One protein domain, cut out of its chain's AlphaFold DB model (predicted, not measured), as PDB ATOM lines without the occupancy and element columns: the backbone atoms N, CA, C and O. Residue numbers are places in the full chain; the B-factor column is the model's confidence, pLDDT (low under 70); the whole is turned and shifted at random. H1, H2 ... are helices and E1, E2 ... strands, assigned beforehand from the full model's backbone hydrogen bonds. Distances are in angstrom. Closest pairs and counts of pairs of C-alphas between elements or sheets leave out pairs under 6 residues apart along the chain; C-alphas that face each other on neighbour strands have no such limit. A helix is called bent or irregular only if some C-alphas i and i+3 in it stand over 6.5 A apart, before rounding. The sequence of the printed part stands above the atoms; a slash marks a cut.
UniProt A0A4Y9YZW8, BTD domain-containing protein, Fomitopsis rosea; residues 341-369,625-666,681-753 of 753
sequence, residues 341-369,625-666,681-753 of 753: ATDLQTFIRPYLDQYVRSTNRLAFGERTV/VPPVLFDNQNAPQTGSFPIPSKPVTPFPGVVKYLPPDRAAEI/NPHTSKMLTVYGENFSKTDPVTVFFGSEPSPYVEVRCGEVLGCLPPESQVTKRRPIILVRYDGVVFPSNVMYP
ATOM      1  N   ALA A 341     170.304 218.898 119.730       47.31
ATOM      2  CA  ALA A 341     170.507 218.230 121.013       47.31
ATOM      3  C   ALA A 341     169.609 216.991 121.157       47.31
ATOM      4  O   ALA A 341     170.095 215.926 121.518       47.31
ATOM      5  N   THR A 342     168.315 217.099 120.845       58.16
ATOM      6  CA  THR A 342     167.334 216.009 121.013       58.16
ATOM      7  C   THR A 342     167.639 214.766 120.178       58.16
ATOM      8  O   THR A 342     167.355 213.652 120.620       58.16
ATOM      9  N   ASP A 343     168.250 214.943 119.007       75.38
ATOM     10  CA  ASP A 343     168.639 213.844 118.121       75.38
ATOM     11  C   ASP A 343     169.826 213.060 118.709       75.38
ATOM     12  O   ASP A 343     169.695 211.882 119.051       75.38
ATOM     13  N   LEU A 344     170.937 213.756 119.001       80.75
ATOM     14  CA  LEU A 344     172.107 213.189 119.686       80.75
ATOM     15  C   LEU A 344     171.732 212.498 121.001       80.75
ATOM     16  O   LEU A 344     172.241 211.423 121.303       80.75
ATOM     17  N   GLN A 345     170.825 213.103 121.769       83.81
ATOM     18  CA  GLN A 345     170.327 212.561 123.030       83.81
ATOM     19  C   GLN A 345     169.606 211.223 122.870       83.81
ATOM     20  O   GLN A 345     169.822 210.299 123.655       83.81
ATOM     21  N   THR A 346     168.780 211.100 121.834       84.38
ATOM     22  CA  THR A 346     168.059 209.859 121.531       84.38
ATOM     23  C   THR A 346     169.023 208.782 121.019       84.38
ATOM     24  O   THR A 346     168.934 207.627 121.429       84.38
ATOM     25  N   PHE A 347     169.987 209.180 120.185       86.25
ATOM     26  CA  PHE A 347     170.996 208.316 119.572       86.25
ATOM     27  C   PHE A 347     172.037 207.758 120.557       86.25
ATOM     28  O   PHE A 347     172.349 206.570 120.504       86.25
ATOM     29  N   ILE A 348     172.582 208.580 121.461       89.00
ATOM     30  CA  ILE A 348     173.684 208.167 122.350       89.00
ATOM     31  C   ILE A 348     173.204 207.323 123.538       89.00
ATOM     32  O   ILE A 348     173.947 206.497 124.073       89.00
ATOM     33  N   ARG A 349     171.942 207.499 123.944       89.81
ATOM     34  CA  ARG A 349     171.344 206.893 125.138       89.81
ATOM     35  C   ARG A 349     171.455 205.358 125.198       89.81
ATOM     36  O   ARG A 349     171.882 204.881 126.248       89.81
ATOM     37  N   PRO A 350     171.164 204.569 124.140       89.31
ATOM     38  CA  PRO A 350     171.373 203.116 124.154       89.31
ATOM     39  C   PRO A 350     172.830 202.712 124.423       89.31
ATOM     40  O   PRO A 350     173.080 201.798 125.209       89.31
ATOM     41  N   TYR A 351     173.793 203.432 123.835       89.56
ATOM     42  CA  TYR A 351     175.221 203.186 124.053       89.56
ATOM     43  C   TYR A 351     175.644 203.533 125.482       89.56
ATOM     44  O   TYR A 351     176.429 202.794 126.069       89.56
ATOM     45  N   LEU A 352     175.090 204.595 126.082       90.88
ATOM     46  CA  LEU A 352     175.307 204.913 127.499       90.88
ATOM     47  C   LEU A 352     174.671 203.877 128.432       90.88
ATOM     48  O   LEU A 352     175.302 203.475 129.404       90.88
ATOM     49  N   ASP A 353     173.457 203.407 128.137       89.62
ATOM     50  CA  ASP A 353     172.799 202.345 128.906       89.62
ATOM     51  C   ASP A 353     173.634 201.055 128.904       89.62
ATOM     52  O   ASP A 353     173.785 200.416 129.944       89.62
ATOM     53  N   GLN A 354     174.228 200.697 127.762       88.50
ATOM     54  CA  GLN A 354     175.111 199.537 127.642       88.50
ATOM     55  C   GLN A 354     176.481 199.774 128.303       88.50
ATOM     56  O   GLN A 354     176.944 198.925 129.064       88.50
ATOM     57  N   TYR A 355     177.093 200.945 128.097       89.19
ATOM     58  CA  TYR A 355     178.368 201.343 128.703       89.19
ATOM     59  C   TYR A 355     178.306 201.350 130.240       89.19
ATOM     60  O   TYR A 355     179.170 200.776 130.901       89.19
ATOM     61  N   VAL A 356     177.258 201.944 130.826       89.19
ATOM     62  CA  VAL A 356     177.065 202.034 132.288       89.19
ATOM     63  C   VAL A 356     176.799 200.661 132.917       89.19
ATOM     64  O   VAL A 356     177.149 200.446 134.077       89.19
ATOM     65  N   ARG A 357     176.207 199.724 132.164       89.00
ATOM     66  CA  ARG A 357     175.978 198.334 132.597       89.00
ATOM     67  C   ARG A 357     177.180 197.416 132.354       89.00
ATOM     68  O   ARG A 357     177.204 196.323 132.918       89.00
ATOM     69  N   SER A 358     178.153 197.818 131.533       88.19
ATOM     70  CA  SER A 358     179.317 196.987 131.223       88.19
ATOM     71  C   SER A 358     180.273 196.893 132.411       88.19
ATOM     72  O   SER A 358     180.779 197.898 132.914       88.19
ATOM     73  N   THR A 359     180.575 195.661 132.820       84.25
ATOM     74  CA  THR A 359     181.626 195.352 133.800       84.25
ATOM     75  C   THR A 359     183.031 195.485 133.210       84.25
ATOM     76  O   THR A 359     183.980 195.709 133.956       84.25
ATOM     77  N   ASN A 360     183.179 195.385 131.884       83.75
ATOM     78  CA  ASN A 360     184.450 195.529 131.180       83.75
ATOM     79  C   ASN A 360     184.333 196.618 130.103       83.75
ATOM     80  O   ASN A 360     183.950 196.370 128.957       83.75
ATOM     81  N   ARG A 361     184.659 197.853 130.494       84.81
ATOM     82  CA  ARG A 361     184.589 199.038 129.625       84.81
ATOM     83  C   ARG A 361     185.632 199.011 128.507       84.81
ATOM     84  O   ARG A 361     185.320 199.412 127.390       84.81
ATOM     85  N   LEU A 362     186.820 198.461 128.770       82.00
ATOM     86  CA  LEU A 362     187.883 198.294 127.771       82.00
ATOM     87  C   LEU A 362     187.432 197.362 126.636       82.00
ATOM     88  O   LEU A 362     187.536 197.720 125.467       82.00
ATOM     89  N   ALA A 363     186.828 196.215 126.968       77.12
ATOM     90  CA  ALA A 363     186.233 195.312 125.975       77.12
ATOM     91  C   ALA A 363     185.021 195.925 125.245       77.12
ATOM     92  O   ALA A 363     184.694 195.503 124.139       77.12
ATOM     93  N   PHE A 364     184.373 196.938 125.831       82.50
ATOM     94  CA  PHE A 364     183.320 197.720 125.178       82.50
ATOM     95  C   PHE A 364     183.862 198.850 124.276       82.50
ATOM     96  O   PHE A 364     183.081 199.569 123.659       82.50
ATOM     97  N   GLY A 365     185.185 199.008 124.158       80.81
ATOM     98  CA  GLY A 365     185.822 200.009 123.297       80.81
ATOM     99  C   GLY A 365     186.141 201.342 123.979       80.81
ATOM    100  O   GLY A 365     186.385 202.328 123.281       80.81
ATOM    101  N   GLU A 366     186.152 201.399 125.315       88.25
ATOM    102  CA  GLU A 366     186.781 202.508 126.044       88.25
ATOM    103  C   GLU A 366     188.270 202.597 125.685       88.25
ATOM    104  O   GLU A 366     188.989 201.597 125.661       88.25
ATOM    105  N   ARG A 367     188.730 203.815 125.393       85.56
ATOM    106  CA  ARG A 367     190.108 204.137 125.031       85.56
ATOM    107  C   ARG A 367     190.724 204.982 126.136       85.56
ATOM    108  O   ARG A 367     190.119 205.944 126.607       85.56
ATOM    109  N   THR A 368     191.954 204.645 126.504       81.56
ATOM    110  CA  THR A 368     192.714 205.344 127.543       81.56
ATOM    111  C   THR A 368     193.942 206.007 126.931       81.56
ATOM    112  O   THR A 368     194.743 205.348 126.270       81.56
ATOM    113  N   VAL A 369     194.119 207.302 127.187       77.38
ATOM    114  CA  VAL A 369     195.370 208.030 126.947       77.38
ATOM    115  C   VAL A 369     196.079 208.201 128.284       77.38
ATOM    116  O   VAL A 369     195.501 208.713 129.242       77.38
ATOM    117  N   VAL A 625     184.034 206.196 122.115       90.69
ATOM    118  CA  VAL A 625     183.456 206.651 120.844       90.69
ATOM    119  C   VAL A 625     182.578 205.516 120.310       90.69
ATOM    120  O   VAL A 625     183.129 204.463 119.978       90.69
ATOM    121  N   PRO A 626     181.243 205.687 120.249       87.12
ATOM    122  CA  PRO A 626     180.324 204.668 119.746       87.12
ATOM    123  C   PRO A 626     180.750 204.088 118.384       87.12
ATOM    124  O   PRO A 626     181.002 204.864 117.462       87.12
ATOM    125  N   PRO A 627     180.786 202.750 118.202       80.44
ATOM    126  CA  PRO A 627     181.223 202.113 116.951       80.44
ATOM    127  C   PRO A 627     180.491 202.590 115.685       80.44
ATOM    128  O   PRO A 627     181.096 202.709 114.623       80.44
ATOM    129  N   VAL A 628     179.207 202.934 115.818       76.81
ATOM    130  CA  VAL A 628     178.355 203.503 114.756       76.81
ATOM    131  C   VAL A 628     178.878 204.834 114.189       76.81
ATOM    132  O   VAL A 628     178.589 205.161 113.045       76.81
ATOM    133  N   LEU A 629     179.698 205.583 114.935       73.62
ATOM    134  CA  LEU A 629     180.355 206.801 114.440       73.62
ATOM    135  C   LEU A 629     181.570 206.506 113.541       73.62
ATOM    136  O   LEU A 629     182.190 207.439 113.041       73.62
ATOM    137  N   PHE A 630     181.926 205.232 113.345       69.06
ATOM    138  CA  PHE A 630     182.939 204.793 112.382       69.06
ATOM    139  C   PHE A 630     182.316 204.005 111.216       69.06
ATOM    140  O   PHE A 630     182.725 204.208 110.073       69.06
ATOM    141  N   ASP A 631     181.314 203.150 111.469       63.72
ATOM    142  CA  ASP A 631     180.577 202.434 110.411       63.72
ATOM    143  C   ASP A 631     179.492 203.317 109.769       63.72
ATOM    144  O   ASP A 631     178.289 203.167 109.983       63.72
ATOM    145  N   ASN A 632     179.952 204.242 108.930       55.25
ATOM    146  CA  ASN A 632     179.102 205.106 108.115       55.25
ATOM    147  C   ASN A 632     178.591 204.410 106.828       55.25
ATOM    148  O   ASN A 632     178.113 205.088 105.922       55.25
ATOM    149  N   GLN A 633     178.732 203.078 106.705       53.53
ATOM    150  CA  GLN A 633     178.243 202.295 105.559       53.53
ATOM    151  C   GLN A 633     176.979 201.488 105.890       53.53
ATOM    152  O   GLN A 633     176.108 201.374 105.031       53.53
ATOM    153  N   ASN A 634     176.836 200.995 107.127       52.41
ATOM    154  CA  ASN A 634     175.630 200.290 107.590       52.41
ATOM    155  C   ASN A 634     174.664 201.156 108.421       52.41
ATOM    156  O   ASN A 634     173.617 200.666 108.851       52.41
ATOM    157  N   ALA A 635     174.988 202.428 108.675       54.19
ATOM    158  CA  ALA A 635     174.112 203.327 109.421       54.19
ATOM    159  C   ALA A 635     172.740 203.490 108.715       54.19
ATOM    160  O   ALA A 635     172.699 203.831 107.527       54.19
ATOM    161  N   PRO A 636     171.598 203.282 109.406       50.72
ATOM    162  CA  PRO A 636     170.287 203.543 108.821       50.72
ATOM    163  C   PRO A 636     170.165 205.034 108.484       50.72
ATOM    164  O   PRO A 636     170.557 205.885 109.278       50.72
ATOM    165  N   GLN A 637     169.589 205.372 107.324       51.47
ATOM    166  CA  GLN A 637     169.615 206.742 106.773       51.47
ATOM    167  C   GLN A 637     168.782 207.788 107.556       51.47
ATOM    168  O   GLN A 637     168.600 208.921 107.112       51.47
ATOM    169  N   THR A 638     168.292 207.437 108.744       49.28
ATOM    170  CA  THR A 638     167.643 208.326 109.709       49.28
ATOM    171  C   THR A 638     168.687 209.079 110.542       49.28
ATOM    172  O   THR A 638     168.879 208.776 111.716       49.28
ATOM    173  N   GLY A 639     169.353 210.058 109.924       53.19
ATOM    174  CA  GLY A 639     170.304 210.955 110.594       53.19
ATOM    175  C   GLY A 639     171.760 210.486 110.512       53.19
ATOM    176  O   GLY A 639     172.223 209.673 111.307       53.19
ATOM    177  N   SER A 640     172.517 211.051 109.567       53.44
ATOM    178  CA  SER A 640     173.968 210.865 109.488       53.44
ATOM    179  C   SER A 640     174.666 211.675 110.588       53.44
ATOM    180  O   SER A 640     174.978 212.855 110.393       53.44
ATOM    181  N   PHE A 641     174.907 211.058 111.744       58.47
ATOM    182  CA  PHE A 641     175.723 211.670 112.792       58.47
ATOM    183  C   PHE A 641     177.144 211.926 112.267       58.47
ATOM    184  O   PHE A 641     177.745 211.030 111.671       58.47
ATOM    185  N   PRO A 642     177.694 213.142 112.437       59.94
ATOM    186  CA  PRO A 642     179.006 213.462 111.901       59.94
ATOM    187  C   PRO A 642     180.081 212.655 112.630       59.94
ATOM    188  O   PRO A 642     180.212 212.752 113.850       59.94
ATOM    189  N   ILE A 643     180.884 211.908 111.867       65.38
ATOM    190  CA  ILE A 643     182.105 211.259 112.359       65.38
ATOM    191  C   ILE A 643     182.943 212.318 113.109       65.38
ATOM    192  O   ILE A 643     183.158 213.394 112.536       65.38
ATOM    193  N   PRO A 644     183.428 212.053 114.343       68.50
ATOM    194  CA  PRO A 644     184.255 212.978 115.122       68.50
ATOM    195  C   PRO A 644     185.464 213.526 114.347       68.50
ATOM    196  O   PRO A 644     186.523 212.906 114.265       68.50
ATOM    197  N   SER A 645     185.286 214.710 113.758       71.81
ATOM    198  CA  SER A 645     186.250 215.372 112.868       71.81
ATOM    199  C   SER A 645     187.153 216.374 113.589       71.81
ATOM    200  O   SER A 645     188.198 216.758 113.065       71.81
ATOM    201  N   LYS A 646     186.780 216.773 114.810       83.19
ATOM    202  CA  LYS A 646     187.669 217.463 115.753       83.19
ATOM    203  C   LYS A 646     188.469 216.432 116.558       83.19
ATOM    204  O   LYS A 646     187.910 215.392 116.914       83.19
ATOM    205  N   PRO A 647     189.723 216.734 116.949       85.94
ATOM    206  CA  PRO A 647     190.449 215.901 117.905       85.94
ATOM    207  C   PRO A 647     189.638 215.721 119.197       85.94
ATOM    208  O   PRO A 647     188.813 216.563 119.551       85.94
ATOM    209  N   VAL A 648     189.852 214.615 119.910       89.06
ATOM    210  CA  VAL A 648     189.151 214.319 121.177       89.06
ATOM    211  C   VAL A 648     189.540 215.308 122.288       89.06
ATOM    212  O   VAL A 648     188.750 215.553 123.192       89.06
ATOM    213  N   THR A 649     190.726 215.913 122.193       89.12
ATOM    214  CA  THR A 649     191.222 216.940 123.114       89.12
ATOM    215  C   THR A 649     190.511 218.298 122.953       89.12
ATOM    216  O   THR A 649     190.082 218.639 121.849       89.12
ATOM    217  N   PRO A 650     190.441 219.117 124.023       91.38
ATOM    218  CA  PRO A 650     190.864 218.811 125.394       91.38
ATOM    219  C   PRO A 650     189.891 217.831 126.074       91.38
ATOM    220  O   PRO A 650     188.736 217.740 125.676       91.38
ATOM    221  N   PHE A 651     190.355 217.084 127.081       93.81
ATOM    222  CA  PHE A 651     189.541 216.079 127.775       93.81
ATOM    223  C   PHE A 651     188.743 216.728 128.926       93.81
ATOM    224  O   PHE A 651     189.360 217.113 129.922       93.81
ATOM    225  N   PRO A 652     187.407 216.875 128.835       95.56
ATOM    226  CA  PRO A 652     186.600 217.420 129.922       95.56
ATOM    227  C   PRO A 652     186.463 216.397 131.057       95.56
ATOM    228  O   PRO A 652     185.978 215.285 130.848       95.56
ATOM    229  N   GLY A 653     186.877 216.779 132.265       94.94
ATOM    230  CA  GLY A 653     186.867 215.917 133.452       94.94
ATOM    231  C   GLY A 653     185.899 216.419 134.521       94.94
ATOM    232  O   GLY A 653     185.717 217.624 134.675       94.94
ATOM    233  N   VAL A 654     185.286 215.514 135.295       96.19
ATOM    234  CA  VAL A 654     184.493 215.869 136.490       96.19
ATOM    235  C   VAL A 654     185.250 215.449 137.744       96.19
ATOM    236  O   VAL A 654     185.505 214.265 137.945       96.19
ATOM    237  N   VAL A 655     185.560 216.419 138.606       94.56
ATOM    238  CA  VAL A 655     186.273 216.204 139.875       94.56
ATOM    239  C   VAL A 655     185.289 216.019 141.032       94.56
ATOM    240  O   VAL A 655     185.461 215.127 141.858       94.56
ATOM    241  N   LYS A 656     184.246 216.856 141.113       95.00
ATOM    242  CA  LYS A 656     183.217 216.803 142.171       95.00
ATOM    243  C   LYS A 656     181.964 217.590 141.780       95.00
ATOM    244  O   LYS A 656     181.980 218.367 140.832       95.00
ATOM    245  N   TYR A 657     180.895 217.464 142.561       94.81
ATOM    246  CA  TYR A 657     179.739 218.361 142.486       94.81
ATOM    247  C   TYR A 657     179.347 218.882 143.874       94.81
ATOM    248  O   TYR A 657     179.680 218.278 144.894       94.81
ATOM    249  N   LEU A 658     178.605 219.990 143.903       93.12
ATOM    250  CA  LEU A 658     177.879 220.487 145.067       93.12
ATOM    251  C   LEU A 658     176.366 220.451 144.784       93.12
ATOM    252  O   LEU A 658     175.946 220.926 143.720       93.12
ATOM    253  N   PRO A 659     175.539 219.905 145.702       87.19
ATOM    254  CA  PRO A 659     174.083 220.013 145.620       87.19
ATOM    255  C   PRO A 659     173.639 221.482 145.734       87.19
ATOM    256  O   PRO A 659     174.382 222.284 146.313       87.19
ATOM    257  N   PRO A 660     172.441 221.843 145.232       81.88
ATOM    258  CA  PRO A 660     171.991 223.236 145.167       81.88
ATOM    259  C   PRO A 660     172.062 223.948 146.522       81.88
ATOM    260  O   PRO A 660     172.581 225.058 146.609       81.88
ATOM    261  N   ASP A 661     171.661 223.261 147.595       76.56
ATOM    262  CA  ASP A 661     171.623 223.793 148.964       76.56
ATOM    263  C   ASP A 661     173.008 224.197 149.497       76.56
ATOM    264  O   ASP A 661     173.115 225.117 150.302       76.56
ATOM    265  N   ARG A 662     174.079 223.535 149.029       76.06
ATOM    266  CA  ARG A 662     175.477 223.856 149.385       76.06
ATOM    267  C   ARG A 662     176.140 224.806 148.388       76.06
ATOM    268  O   ARG A 662     177.093 225.488 148.738       76.06
ATOM    269  N   ALA A 663     175.659 224.847 147.146       64.31
ATOM    270  CA  ALA A 663     176.118 225.801 146.138       64.31
ATOM    271  C   ALA A 663     175.524 227.212 146.341       64.31
ATOM    272  O   ALA A 663     176.043 228.182 145.791       64.31
ATOM    273  N   ALA A 664     174.448 227.330 147.127       60.00
ATOM    274  CA  ALA A 664     173.738 228.576 147.409       60.00
ATOM    275  C   ALA A 664     174.312 229.403 148.582       60.00
ATOM    276  O   ALA A 664     173.735 230.439 148.919       60.00
ATOM    277  N   GLU A 665     175.436 229.003 149.194       52.06
ATOM    278  CA  GLU A 665     176.115 229.783 150.246       52.06
ATOM    279  C   GLU A 665     176.841 231.020 149.680       52.06
ATOM    280  O   GLU A 665     178.066 231.130 149.655       52.06
ATOM    281  N   ILE A 666     176.049 231.994 149.227       50.28
ATOM    282  CA  ILE A 666     176.514 233.334 148.872       50.28
ATOM    283  C   ILE A 666     177.048 234.016 150.149       50.28
ATOM    284  O   ILE A 666     176.312 234.099 151.139       50.28
ATOM    285  N   ASN A 681     165.277 232.719 139.371       56.53
ATOM    286  CA  ASN A 681     164.923 231.731 138.364       56.53
ATOM    287  C   ASN A 681     164.589 230.402 139.081       56.53
ATOM    288  O   ASN A 681     165.458 229.871 139.774       56.53
ATOM    289  N   PRO A 682     163.374 229.833 138.939       61.25
ATOM    290  CA  PRO A 682     162.987 228.618 139.663       61.25
ATOM    291  C   PRO A 682     163.837 227.388 139.299       61.25
ATOM    292  O   PRO A 682     163.797 226.387 140.009       61.25
ATOM    293  N   HIS A 683     164.635 227.459 138.229       63.59
ATOM    294  CA  HIS A 683     165.620 226.436 137.890       63.59
ATOM    295  C   HIS A 683     166.920 226.548 138.707       63.59
ATOM    296  O   HIS A 683     167.530 225.523 139.005       63.59
ATOM    297  N   THR A 684     167.353 227.744 139.137       66.69
ATOM    298  CA  THR A 684     168.658 227.894 139.819       66.69
ATOM    299  C   THR A 684     168.678 227.301 141.227       66.69
ATOM    300  O   THR A 684     169.729 226.852 141.667       66.69
ATOM    301  N   SER A 685     167.532 227.221 141.912       70.50
ATOM    302  CA  SER A 685     167.411 226.552 143.221       70.50
ATOM    303  C   SER A 685     167.454 225.020 143.147       70.50
ATOM    304  O   SER A 685     167.631 224.375 144.174       70.50
ATOM    305  N   LYS A 686     167.324 224.428 141.950       85.00
ATOM    306  CA  LYS A 686     167.496 222.985 141.696       85.00
ATOM    307  C   LYS A 686     168.838 222.652 141.018       85.00
ATOM    308  O   LYS A 686     169.090 221.487 140.717       85.00
ATOM    309  N   MET A 687     169.687 223.644 140.736       88.75
ATOM    310  CA  MET A 687     170.855 223.456 139.872       88.75
ATOM    311  C   MET A 687     172.081 222.924 140.623       88.75
ATOM    312  O   MET A 687     172.615 223.560 141.531       88.75
ATOM    313  N   LEU A 688     172.554 221.760 140.185       93.00
ATOM    314  CA  LEU A 688     173.806 221.148 140.604       93.00
ATOM    315  C   LEU A 688     174.976 222.008 140.106       93.00
ATOM    316  O   LEU A 688     175.017 222.357 138.926       93.00
ATOM    317  N   THR A 689     175.943 222.328 140.968       95.38
ATOM    318  CA  THR A 689     177.197 222.964 140.527       95.38
ATOM    319  C   THR A 689     178.284 221.902 140.435       95.38
ATOM    320  O   THR A 689     178.637 221.284 141.436       95.38
ATOM    321  N   VAL A 690     178.801 221.671 139.233       96.62
ATOM    322  CA  VAL A 690     179.813 220.655 138.935       96.62
ATOM    323  C   VAL A 690     181.165 221.337 138.757       96.62
ATOM    324  O   VAL A 690     181.279 222.305 138.007       96.62
ATOM    325  N   TYR A 691     182.175 220.817 139.449       97.38
ATOM    326  CA  TYR A 691     183.565 221.252 139.375       97.38
ATOM    327  C   TYR A 691     184.399 220.202 138.641       97.38
ATOM    328  O   TYR A 691     184.244 218.996 138.868       97.38
ATOM    329  N   GLY A 692     185.307 220.658 137.793       96.19
ATOM    330  CA  GLY A 692     186.084 219.800 136.914       96.19
ATOM    331  C   GLY A 692     187.158 220.563 136.157       96.19
ATOM    332  O   GLY A 692     187.697 221.541 136.666       96.19
ATOM    333  N   GLU A 693     187.453 220.107 134.946       95.44
ATOM    334  CA  GLU A 693     188.485 220.671 134.076       95.44
ATOM    335  C   GLU A 693     188.038 220.689 132.606       95.44
ATOM    336  O   GLU A 693     187.188 219.899 132.186       95.44
ATOM    337  N   ASN A 694     188.664 221.562 131.813       96.00
ATOM    338  CA  ASN A 694     188.540 221.647 130.353       96.00
ATOM    339  C   ASN A 694     187.112 221.857 129.799       96.00
ATOM    340  O   ASN A 694     186.840 221.534 128.641       96.00
ATOM    341  N   PHE A 695     186.190 222.433 130.577       96.62
ATOM    342  CA  PHE A 695     184.846 222.761 130.089       96.62
ATOM    343  C   PHE A 695     184.874 223.947 129.107       96.62
ATOM    344  O   PHE A 695     185.406 225.013 129.415       96.62
ATOM    345  N   SER A 696     184.251 223.813 127.933       94.00
ATOM    346  CA  SER A 696     184.199 224.895 126.937       94.00
ATOM    347  C   SER A 696     182.820 225.549 126.837       94.00
ATOM    348  O   SER A 696     181.791 224.880 126.853       94.00
ATOM    349  N   LYS A 697     182.798 226.880 126.677       93.44
ATOM    350  CA  LYS A 697     181.589 227.644 126.305       93.44
ATOM    351  C   LYS A 697     181.307 227.626 124.803       93.44
ATOM    352  O   LYS A 697     180.161 227.797 124.406       93.44
ATOM    353  N   THR A 698     182.340 227.469 123.977       91.94
ATOM    354  CA  THR A 698     182.221 227.406 122.509       91.94
ATOM    355  C   THR A 698     181.967 225.985 122.009       91.94
ATOM    356  O   THR A 698     181.514 225.807 120.883       91.94
ATOM    357  N   ASP A 699     182.242 224.988 122.850       89.75
ATOM    358  CA  ASP A 699     182.063 223.560 122.586       89.75
ATOM    359  C   ASP A 699     181.466 222.879 123.843       89.75
ATOM    360  O   ASP A 699     182.171 222.186 124.583       89.75
ATOM    361  N   PRO A 700     180.201 223.188 124.197       91.06
ATOM    362  CA  PRO A 700     179.613 222.754 125.458       91.06
ATOM    363  C   PRO A 700     179.297 221.255 125.452       91.06
ATOM    364  O   PRO A 700     178.557 220.752 124.605       91.06
ATOM    365  N   VAL A 701     179.806 220.549 126.461       94.38
ATOM    366  CA  VAL A 701     179.402 219.171 126.763       94.38
ATOM    367  C   VAL A 701     177.986 219.129 127.332       94.38
ATOM    368  O   VAL A 701     177.586 220.004 128.102       94.38
ATOM    369  N   THR A 702     177.240 218.072 127.017       95.44
ATOM    370  CA  THR A 702     176.017 217.733 127.754       95.44
ATOM    371  C   THR A 702     176.352 216.802 128.915       95.44
ATOM    372  O   THR A 702     177.163 215.886 128.772       95.44
ATOM    373  N   VAL A 703     175.717 217.025 130.064       96.44
ATOM    374  CA  VAL A 703     175.854 216.192 131.264       96.44
ATOM    375  C   VAL A 703     174.789 215.100 131.250       96.44
ATOM    376  O   VAL A 703     173.624 215.373 130.964       96.44
ATOM    377  N   PHE A 704     175.178 213.883 131.606       95.88
ATOM    378  CA  PHE A 704     174.311 212.727 131.793       95.88
ATOM    379  C   PHE A 704     174.436 212.177 133.213       95.88
ATOM    380  O   PHE A 704     175.504 212.210 133.825       95.88
ATOM    381  N   PHE A 705     173.337 211.618 133.704       94.44
ATOM    382  CA  PHE A 705     173.220 210.918 134.974       94.44
ATOM    383  C   PHE A 705     172.895 209.456 134.656       94.44
ATOM    384  O   PHE A 705     171.729 209.080 134.504       94.44
ATOM    385  N   GLY A 706     173.927 208.628 134.496       93.19
ATOM    386  CA  GLY A 706     173.805 207.324 133.842       93.19
ATOM    387  C   GLY A 706     173.518 207.505 132.349       93.19
ATOM    388  O   GLY A 706     174.320 208.106 131.643       93.19
ATOM    389  N   SER A 707     172.372 207.006 131.878       91.88
ATOM    390  CA  SER A 707     171.888 207.170 130.499       91.88
ATOM    391  C   SER A 707     170.830 208.272 130.316       91.88
ATOM    392  O   SER A 707     170.431 208.551 129.188       91.88
ATOM    393  N   GLU A 708     170.386 208.931 131.394       92.69
ATOM    394  CA  GLU A 708     169.450 210.066 131.314       92.69
ATOM    395  C   GLU A 708     170.217 211.393 131.199       92.69
ATOM    396  O   GLU A 708     171.097 211.643 132.031       92.69
ATOM    397  N   PRO A 709     169.894 212.281 130.247       94.00
ATOM    398  CA  PRO A 709     170.502 213.603 130.194       94.00
ATOM    399  C   PRO A 709     170.039 214.542 131.301       94.00
ATOM    400  O   PRO A 709     168.934 214.454 131.836       94.00
ATOM    401  N   SER A 710     170.885 215.531 131.556       94.12
ATOM    402  CA  SER A 710     170.506 216.773 132.208       94.12
ATOM    403  C   SER A 710     169.562 217.594 131.312       94.12
ATOM    404  O   SER A 710     169.931 217.889 130.173       94.12
ATOM    405  N   PRO A 711     168.389 218.044 131.802       92.50
ATOM    406  CA  PRO A 711     167.498 218.923 131.036       92.50
ATOM    407  C   PRO A 711     168.054 220.331 130.758       92.50
ATOM    408  O   PRO A 711     167.470 221.072 129.972       92.50
ATOM    409  N   TYR A 712     169.138 220.736 131.429       92.81
ATOM    410  CA  TYR A 712     169.753 222.058 131.290       92.81
ATOM    411  C   TYR A 712     171.217 222.018 131.731       92.81
ATOM    412  O   TYR A 712     171.494 221.572 132.842       92.81
ATOM    413  N   VAL A 713     172.130 222.537 130.907       93.94
ATOM    414  CA  VAL A 713     173.568 222.643 131.210       93.94
ATOM    415  C   VAL A 713     174.060 224.057 130.892       93.94
ATOM    416  O   VAL A 713     173.752 224.603 129.835       93.94
ATOM    417  N   GLU A 714     174.848 224.639 131.796       94.06
ATOM    418  CA  GLU A 714     175.393 225.996 131.708       94.06
ATOM    419  C   GLU A 714     176.894 225.982 132.047       94.06
ATOM    420  O   GLU A 714     177.276 225.952 133.218       94.06
ATOM    421  N   VAL A 715     177.780 226.017 131.048       95.75
ATOM    422  CA  VAL A 715     179.230 226.124 131.303       95.75
ATOM    423  C   VAL A 715     179.568 227.548 131.756       95.75
ATOM    424  O   VAL A 715     179.419 228.502 130.992       95.75
ATOM    425  N   ARG A 716     180.050 227.711 132.995       94.31
ATOM    426  CA  ARG A 716     180.361 229.022 133.600       94.31
ATOM    427  C   ARG A 716     181.802 229.455 133.347       94.31
ATOM    428  O   ARG A 716     182.034 230.623 133.025       94.31
ATOM    429  N   CYS A 717     182.750 228.529 133.437       95.56
ATOM    430  CA  CYS A 717     184.170 228.695 133.105       95.56
ATOM    431  C   CYS A 717     184.795 227.321 132.792       95.56
ATOM    432  O   CYS A 717     184.084 226.320 132.793       95.56
ATOM    433  N   GLY A 718     186.115 227.270 132.563       96.12
ATOM    434  CA  GLY A 718     186.853 226.026 132.283       96.12
ATOM    435  C   GLY A 718     186.770 224.949 133.369       96.12
ATOM    436  O   GLY A 718     187.002 223.780 133.081       96.12
ATOM    437  N   GLU A 719     186.413 225.339 134.593       97.19
ATOM    438  CA  GLU A 719     186.450 224.488 135.789       97.19
ATOM    439  C   GLU A 719     185.063 224.274 136.415       97.19
ATOM    440  O   GLU A 719     184.916 223.467 137.331       97.19
ATOM    441  N   VAL A 720     184.038 225.019 135.973       96.44
ATOM    442  CA  VAL A 720     182.703 225.027 136.592       96.44
ATOM    443  C   VAL A 720     181.595 225.037 135.544       96.44
ATOM    444  O   VAL A 720     181.537 225.924 134.689       96.44
ATOM    445  N   LEU A 721     180.647 224.110 135.681       96.75
ATOM    446  CA  LEU A 721     179.362 224.134 134.980       96.75
ATOM    447  C   LEU A 721     178.190 223.968 135.961       96.75
ATOM    448  O   LEU A 721     178.317 223.338 137.010       96.75
ATOM    449  N   GLY A 722     177.046 224.559 135.633       95.44
ATOM    450  CA  GLY A 722     175.759 224.262 136.258       95.44
ATOM    451  C   GLY A 722     175.016 223.198 135.453       95.44
ATOM    452  O   GLY A 722     175.109 223.185 134.227       95.44
ATOM    453  N   CYS A 723     174.273 222.306 136.110       95.00
ATOM    454  CA  CYS A 723     173.352 221.402 135.417       95.00
ATOM    455  C   CYS A 723     172.128 221.023 136.265       95.00
ATOM    456  O   CYS A 723     172.181 221.039 137.494       95.00
ATOM    457  N   LEU A 724     171.006 220.682 135.624       94.00
ATOM    458  CA  LEU A 724     169.832 220.128 136.312       94.00
ATOM    459  C   LEU A 724     169.885 218.590 136.327       94.00
ATOM    460  O   LEU A 724     170.066 217.997 135.263       94.00
ATOM    461  N   PRO A 725     169.685 217.910 137.467       91.31
ATOM    462  CA  PRO A 725     169.417 216.475 137.451       91.31
ATOM    463  C   PRO A 725     168.044 216.193 136.799       91.31
ATOM    464  O   PRO A 725     167.142 217.032 136.893       91.31
ATOM    465  N   PRO A 726     167.851 215.035 136.140       88.94
ATOM    466  CA  PRO A 726     166.545 214.629 135.627       88.94
ATOM    467  C   PRO A 726     165.556 214.394 136.778       88.94
ATOM    468  O   PRO A 726     165.928 213.889 137.836       88.94
ATOM    469  N   GLU A 727     164.274 214.714 136.571       83.69
ATOM    470  CA  GLU A 727     163.245 214.616 137.626       83.69
ATOM    471  C   GLU A 727     162.833 213.166 137.968       83.69
ATOM    472  O   GLU A 727     162.067 212.932 138.903       83.69
ATOM    473  N   SER A 728     163.367 212.173 137.249       77.69
ATOM    474  CA  SER A 728     163.164 210.749 137.522       77.69
ATOM    475  C   SER A 728     163.811 210.334 138.851       77.69
ATOM    476  O   SER A 728     165.021 210.099 138.908       77.69
ATOM    477  N   GLN A 729     163.015 210.180 139.912       64.19
ATOM    478  CA  GLN A 729     163.495 209.580 141.161       64.19
ATOM    479  C   GLN A 729     163.901 208.121 140.924       64.19
ATOM    480  O   GLN A 729     163.060 207.274 140.621       64.19
ATOM    481  N   VAL A 730     165.192 207.816 141.068       66.75
ATOM    482  CA  VAL A 730     165.732 206.463 140.906       66.75
ATOM    483  C   VAL A 730     166.617 206.120 142.095       66.75
ATOM    484  O   VAL A 730     167.551 206.837 142.418       66.75
ATOM    485  N   THR A 731     166.328 204.992 142.736       70.25
ATOM    486  CA  THR A 731     166.917 204.538 144.009       70.25
ATOM    487  C   THR A 731     168.318 203.924 143.879       70.25
ATOM    488  O   THR A 731     168.716 203.088 144.692       70.25
ATOM    489  N   LYS A 732     169.066 204.278 142.829       83.31
ATOM    490  CA  LYS A 732     170.387 203.718 142.523       83.31
ATOM    491  C   LYS A 732     171.322 204.807 142.025       83.31
ATOM    492  O   LYS A 732     171.036 205.401 140.988       83.31
ATOM    493  N   ARG A 733     172.478 204.919 142.689       89.94
ATOM    494  CA  ARG A 733     173.568 205.829 142.320       89.94
ATOM    495  C   ARG A 733     173.973 205.671 140.861       89.94
ATOM    496  O   ARG A 733     174.083 204.551 140.359       89.94
ATOM    497  N   ARG A 734     174.258 206.794 140.205       91.00
ATOM    498  CA  ARG A 734     174.540 206.875 138.766       91.00
ATOM    499  C   ARG A 734     175.849 207.617 138.497       91.00
ATOM    500  O   ARG A 734     176.084 208.632 139.152       91.00
ATOM    501  N   PRO A 735     176.678 207.187 137.532       93.69
ATOM    502  CA  PRO A 735     177.843 207.967 137.132       93.69
ATOM    503  C   PRO A 735     177.395 209.272 136.469       93.69
ATOM    504  O   PRO A 735     176.462 209.273 135.662       93.69
ATOM    505  N   ILE A 736     178.075 210.369 136.791       96.06
ATOM    506  CA  ILE A 736     178.026 211.585 135.985       96.06
ATOM    507  C   ILE A 736     178.924 211.350 134.767       96.06
ATOM    508  O   ILE A 736     180.091 210.979 134.905       96.06
ATOM    509  N   ILE A 737     178.373 211.538 133.575       96.81
ATOM    510  CA  ILE A 737     179.062 211.340 132.296       96.81
ATOM    511  C   ILE A 737     178.945 212.633 131.491       96.81
ATOM    512  O   ILE A 737     177.898 213.280 131.504       96.81
ATOM    513  N   LEU A 738     180.011 213.024 130.797       97.06
ATOM    514  CA  LEU A 738     180.002 214.156 129.873       97.06
ATOM    515  C   LEU A 738     179.996 213.628 128.438       97.06
ATOM    516  O   LEU A 738     180.678 212.653 128.130       97.06
ATOM    517  N   VAL A 739     179.236 214.260 127.549       95.56
ATOM    518  CA  VAL A 739     179.163 213.880 126.131       95.56
ATOM    519  C   VAL A 739     179.292 215.130 125.273       95.56
ATOM    520  O   VAL A 739     178.582 216.114 125.491       95.56
ATOM    521  N   ARG A 740     180.209 215.107 124.306       92.94
ATOM    522  CA  ARG A 740     180.400 216.191 123.333       92.94
ATOM    523  C   ARG A 740     179.371 216.085 122.202       92.94
ATOM    524  O   ARG A 740     178.798 215.023 121.972       92.94
ATOM    525  N   TYR A 741     179.119 217.187 121.497       89.38
ATOM    526  CA  TYR A 741     178.091 217.279 120.447       89.38
ATOM    527  C   TYR A 741     178.269 216.281 119.277       89.38
ATOM    528  O   TYR A 741     177.331 216.067 118.514       89.38
ATOM    529  N   ASP A 742     179.457 215.689 119.120       87.62
ATOM    530  CA  ASP A 742     179.800 214.658 118.132       87.62
ATOM    531  C   ASP A 742     179.708 213.223 118.693       87.62
ATOM    532  O   ASP A 742     180.193 212.278 118.080       87.62
ATOM    533  N   GLY A 743     179.099 213.040 119.869       89.38
ATOM    534  CA  GLY A 743     178.857 211.729 120.474       89.38
ATOM    535  C   GLY A 743     180.061 211.103 121.179       89.38
ATOM    536  O   GLY A 743     179.946 209.977 121.666       89.38
ATOM    537  N   VAL A 744     181.196 211.805 121.288       92.25
ATOM    538  CA  VAL A 744     182.324 211.349 122.116       92.25
ATOM    539  C   VAL A 744     181.946 211.441 123.597       92.25
ATOM    540  O   VAL A 744     181.516 212.491 124.082       92.25
ATOM    541  N   VAL A 745     182.111 210.328 124.312       95.06
ATOM    542  CA  VAL A 745     181.720 210.140 125.712       95.06
ATOM    543  C   VAL A 745     182.950 210.206 126.614       95.06
ATOM    544  O   VAL A 745     183.912 209.464 126.421       95.06
ATOM    545  N   PHE A 746     182.893 211.044 127.645       96.12
ATOM    546  CA  PHE A 746     183.916 211.204 128.673       96.12
ATOM    547  C   PHE A 746     183.329 210.759 130.025       96.12
ATOM    548  O   PHE A 746     182.522 211.478 130.628       96.12
ATOM    549  N   PRO A 747     183.647 209.540 130.490       94.25
ATOM    550  CA  PRO A 747     183.168 209.041 131.770       94.25
ATOM    551  C   PRO A 747     183.861 209.738 132.944       94.25
ATOM    552  O   PRO A 747     185.027 210.111 132.858       94.25
ATOM    553  N   SER A 748     183.172 209.831 134.083       92.94
ATOM    554  CA  SER A 748     183.795 210.209 135.354       92.94
ATOM    555  C   SER A 748     183.596 209.140 136.427       92.94
ATOM    556  O   SER A 748     182.694 208.302 136.344       92.94
ATOM    557  N   ASN A 749     184.420 209.215 137.472       90.06
ATOM    558  CA  ASN A 749     184.288 208.398 138.679       90.06
ATOM    559  C   ASN A 749     183.266 208.987 139.679       90.06
ATOM    560  O   ASN A 749     183.057 208.435 140.760       90.06
ATOM    561  N   VAL A 750     182.631 210.120 139.350       93.81
ATOM    562  CA  VAL A 750     181.753 210.856 140.264       93.81
ATOM    563  C   VAL A 750     180.327 210.321 140.169       93.81
ATOM    564  O   VAL A 750     179.661 210.441 139.144       93.81
ATOM    565  N   MET A 751     179.848 209.729 141.265       93.25
ATOM    566  CA  MET A 751     178.543 209.067 141.339       93.25
ATOM    567  C   MET A 751     177.495 209.960 142.024       93.25
ATOM    568  O   MET A 751     177.554 210.165 143.240       93.25
ATOM    569  N   TYR A 752     176.511 210.438 141.266       91.44
ATOM    570  CA  TYR A 752     175.291 211.073 141.782       91.44
ATOM    571  C   TYR A 752     174.434 210.038 142.560       91.44
ATOM    572  O   TYR A 752     174.534 208.848 142.238       91.44
ATOM    573  N   PRO A 753     173.673 210.426 143.607       86.06
ATOM    574  CA  PRO A 753     172.808 209.526 144.386       86.06
ATOM    575  C   PRO A 753     171.719 208.817 143.566       86.06
ATOM    576  O   PRO A 753     171.187 209.437 142.621       86.06
TER     577      PRO A 753
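AT A GLANCE: This is residues 341 to 369, 625 to 666 and 681 to 753 of the 753 residues of the protein "BTD domain-containing protein" of Fomitopsis rosea (UniProt A0A4Y9YZW8). A small sandwich of two sheets forms the core, the four-stranded E2 E3 E6 E5 and the three-stranded E4 E7 E8, their strands crossed at 54 degrees; the kinked helix H1 covers the other face of the smaller sheet. At one end of the long axis residues 633 to 638 stick out as the tip of a long unnamed stretch, residues 625 to 652, and at the other end lie the short helix H2 and the residues after it. The printed part has 144 residues, with named elements in the order H1 E1 E2 H2 E3 E4 E5 E6 E7 E8; both sheets are antiparallel throughout, and E1 pairs with no named strand. The class is mixed, helices and strands, with under half of the residues, 64, in named elements. The whole is compact, with a radius of gyration of the C-alphas of 15.5 A, yet elongated in outline, spanning 53 by 34 by 31 A.

HOW THE PARTS SIT: H1, residues 341 to 357, is on the sheet of E4, residues 702 to 705, E7, residues 734 to 739, and E8, residues 745 to 752, at a height over the sheet of 9.2 A. H1 and this sheet make two layers, a helix on one face of a sheet. It lies over E4 and E7, and only just not over E8, on which 2 of its C-alphas fall. On the local plane its line stands at 45 degrees to E7, slantwise to the strands. The closest C-alphas of H1 and E7 are those of Val 356 and Pro 735, 7.7 A apart. H1 has 10 of 13 O i to N i+4 pairs within hydrogen-bond range. E1, residues 366 to 369, is apart from H1. The larger sheet runs E2, residues 653 to 658, E3, residues 688 to 693, E6, residues 720 to 723, and E5, residues 713 to 717; it is strongly twisted. N 658 and O 689 of E2 and E3 are 2.8 A apart, N 690 and O 721 of E3 and E6 2.8 A, and N 722 and O 714 of the hairpin E5 and E6 2.8 A. H2, residues 660 to 663, only grazes this sheet; it is too short for an O i to N i+4 pair. In the smaller sheet N 704 and O 737 of E4 and E7 are 2.8 A apart, and N 738 and O 746 of the hairpin E7 and E8 3.0 A. The two sheets form a sandwich, two sheets face to face, with the facing parts 10.0 A centre to centre. The closest C-alphas of the edge strands E2 and E8 are those of Val 654 and Ser 748, 5.8 A apart. E8 bends by 82 degrees at residue 749.

IN THESE COORDINATES: H1 begins at C-alpha 341, (170.507, 218.230, 121.013), and measures 23.7 A; it has a kink of 42 degrees near residue 348 and is irregular, but only just, with C-alphas 347 and 350 6.9 A apart. E1 has four residues. E2 starts at C-alpha 653, (186.867, 215.917, 133.452), and measures 15.4 A; H2 has four residues. E3 measures 16.1 A, E4 10.3 A, E5 12.4 A, E6 10.1 A and E7 15.2 A. E8, 17.3 A long, ends at C-alpha 752, (175.291, 211.073, 141.782).

THE WHOLE: The C-alphas farthest apart, those of Gln 633 and Ile 666, are 53.3 A apart. Residues 370 to 624 are not printed, with 13.5 A between C-alphas 369 and 625; residues 667 to 680 are not printed, with 15.7 A between C-alphas 666 and 681. Of the links that are printed whole, none is long. Residues 358 to 363 and 633 to 638 stand free. The mean pLDDT of the printed part is 83.7, and 27 residues are under 70, among them residues 630 to 644.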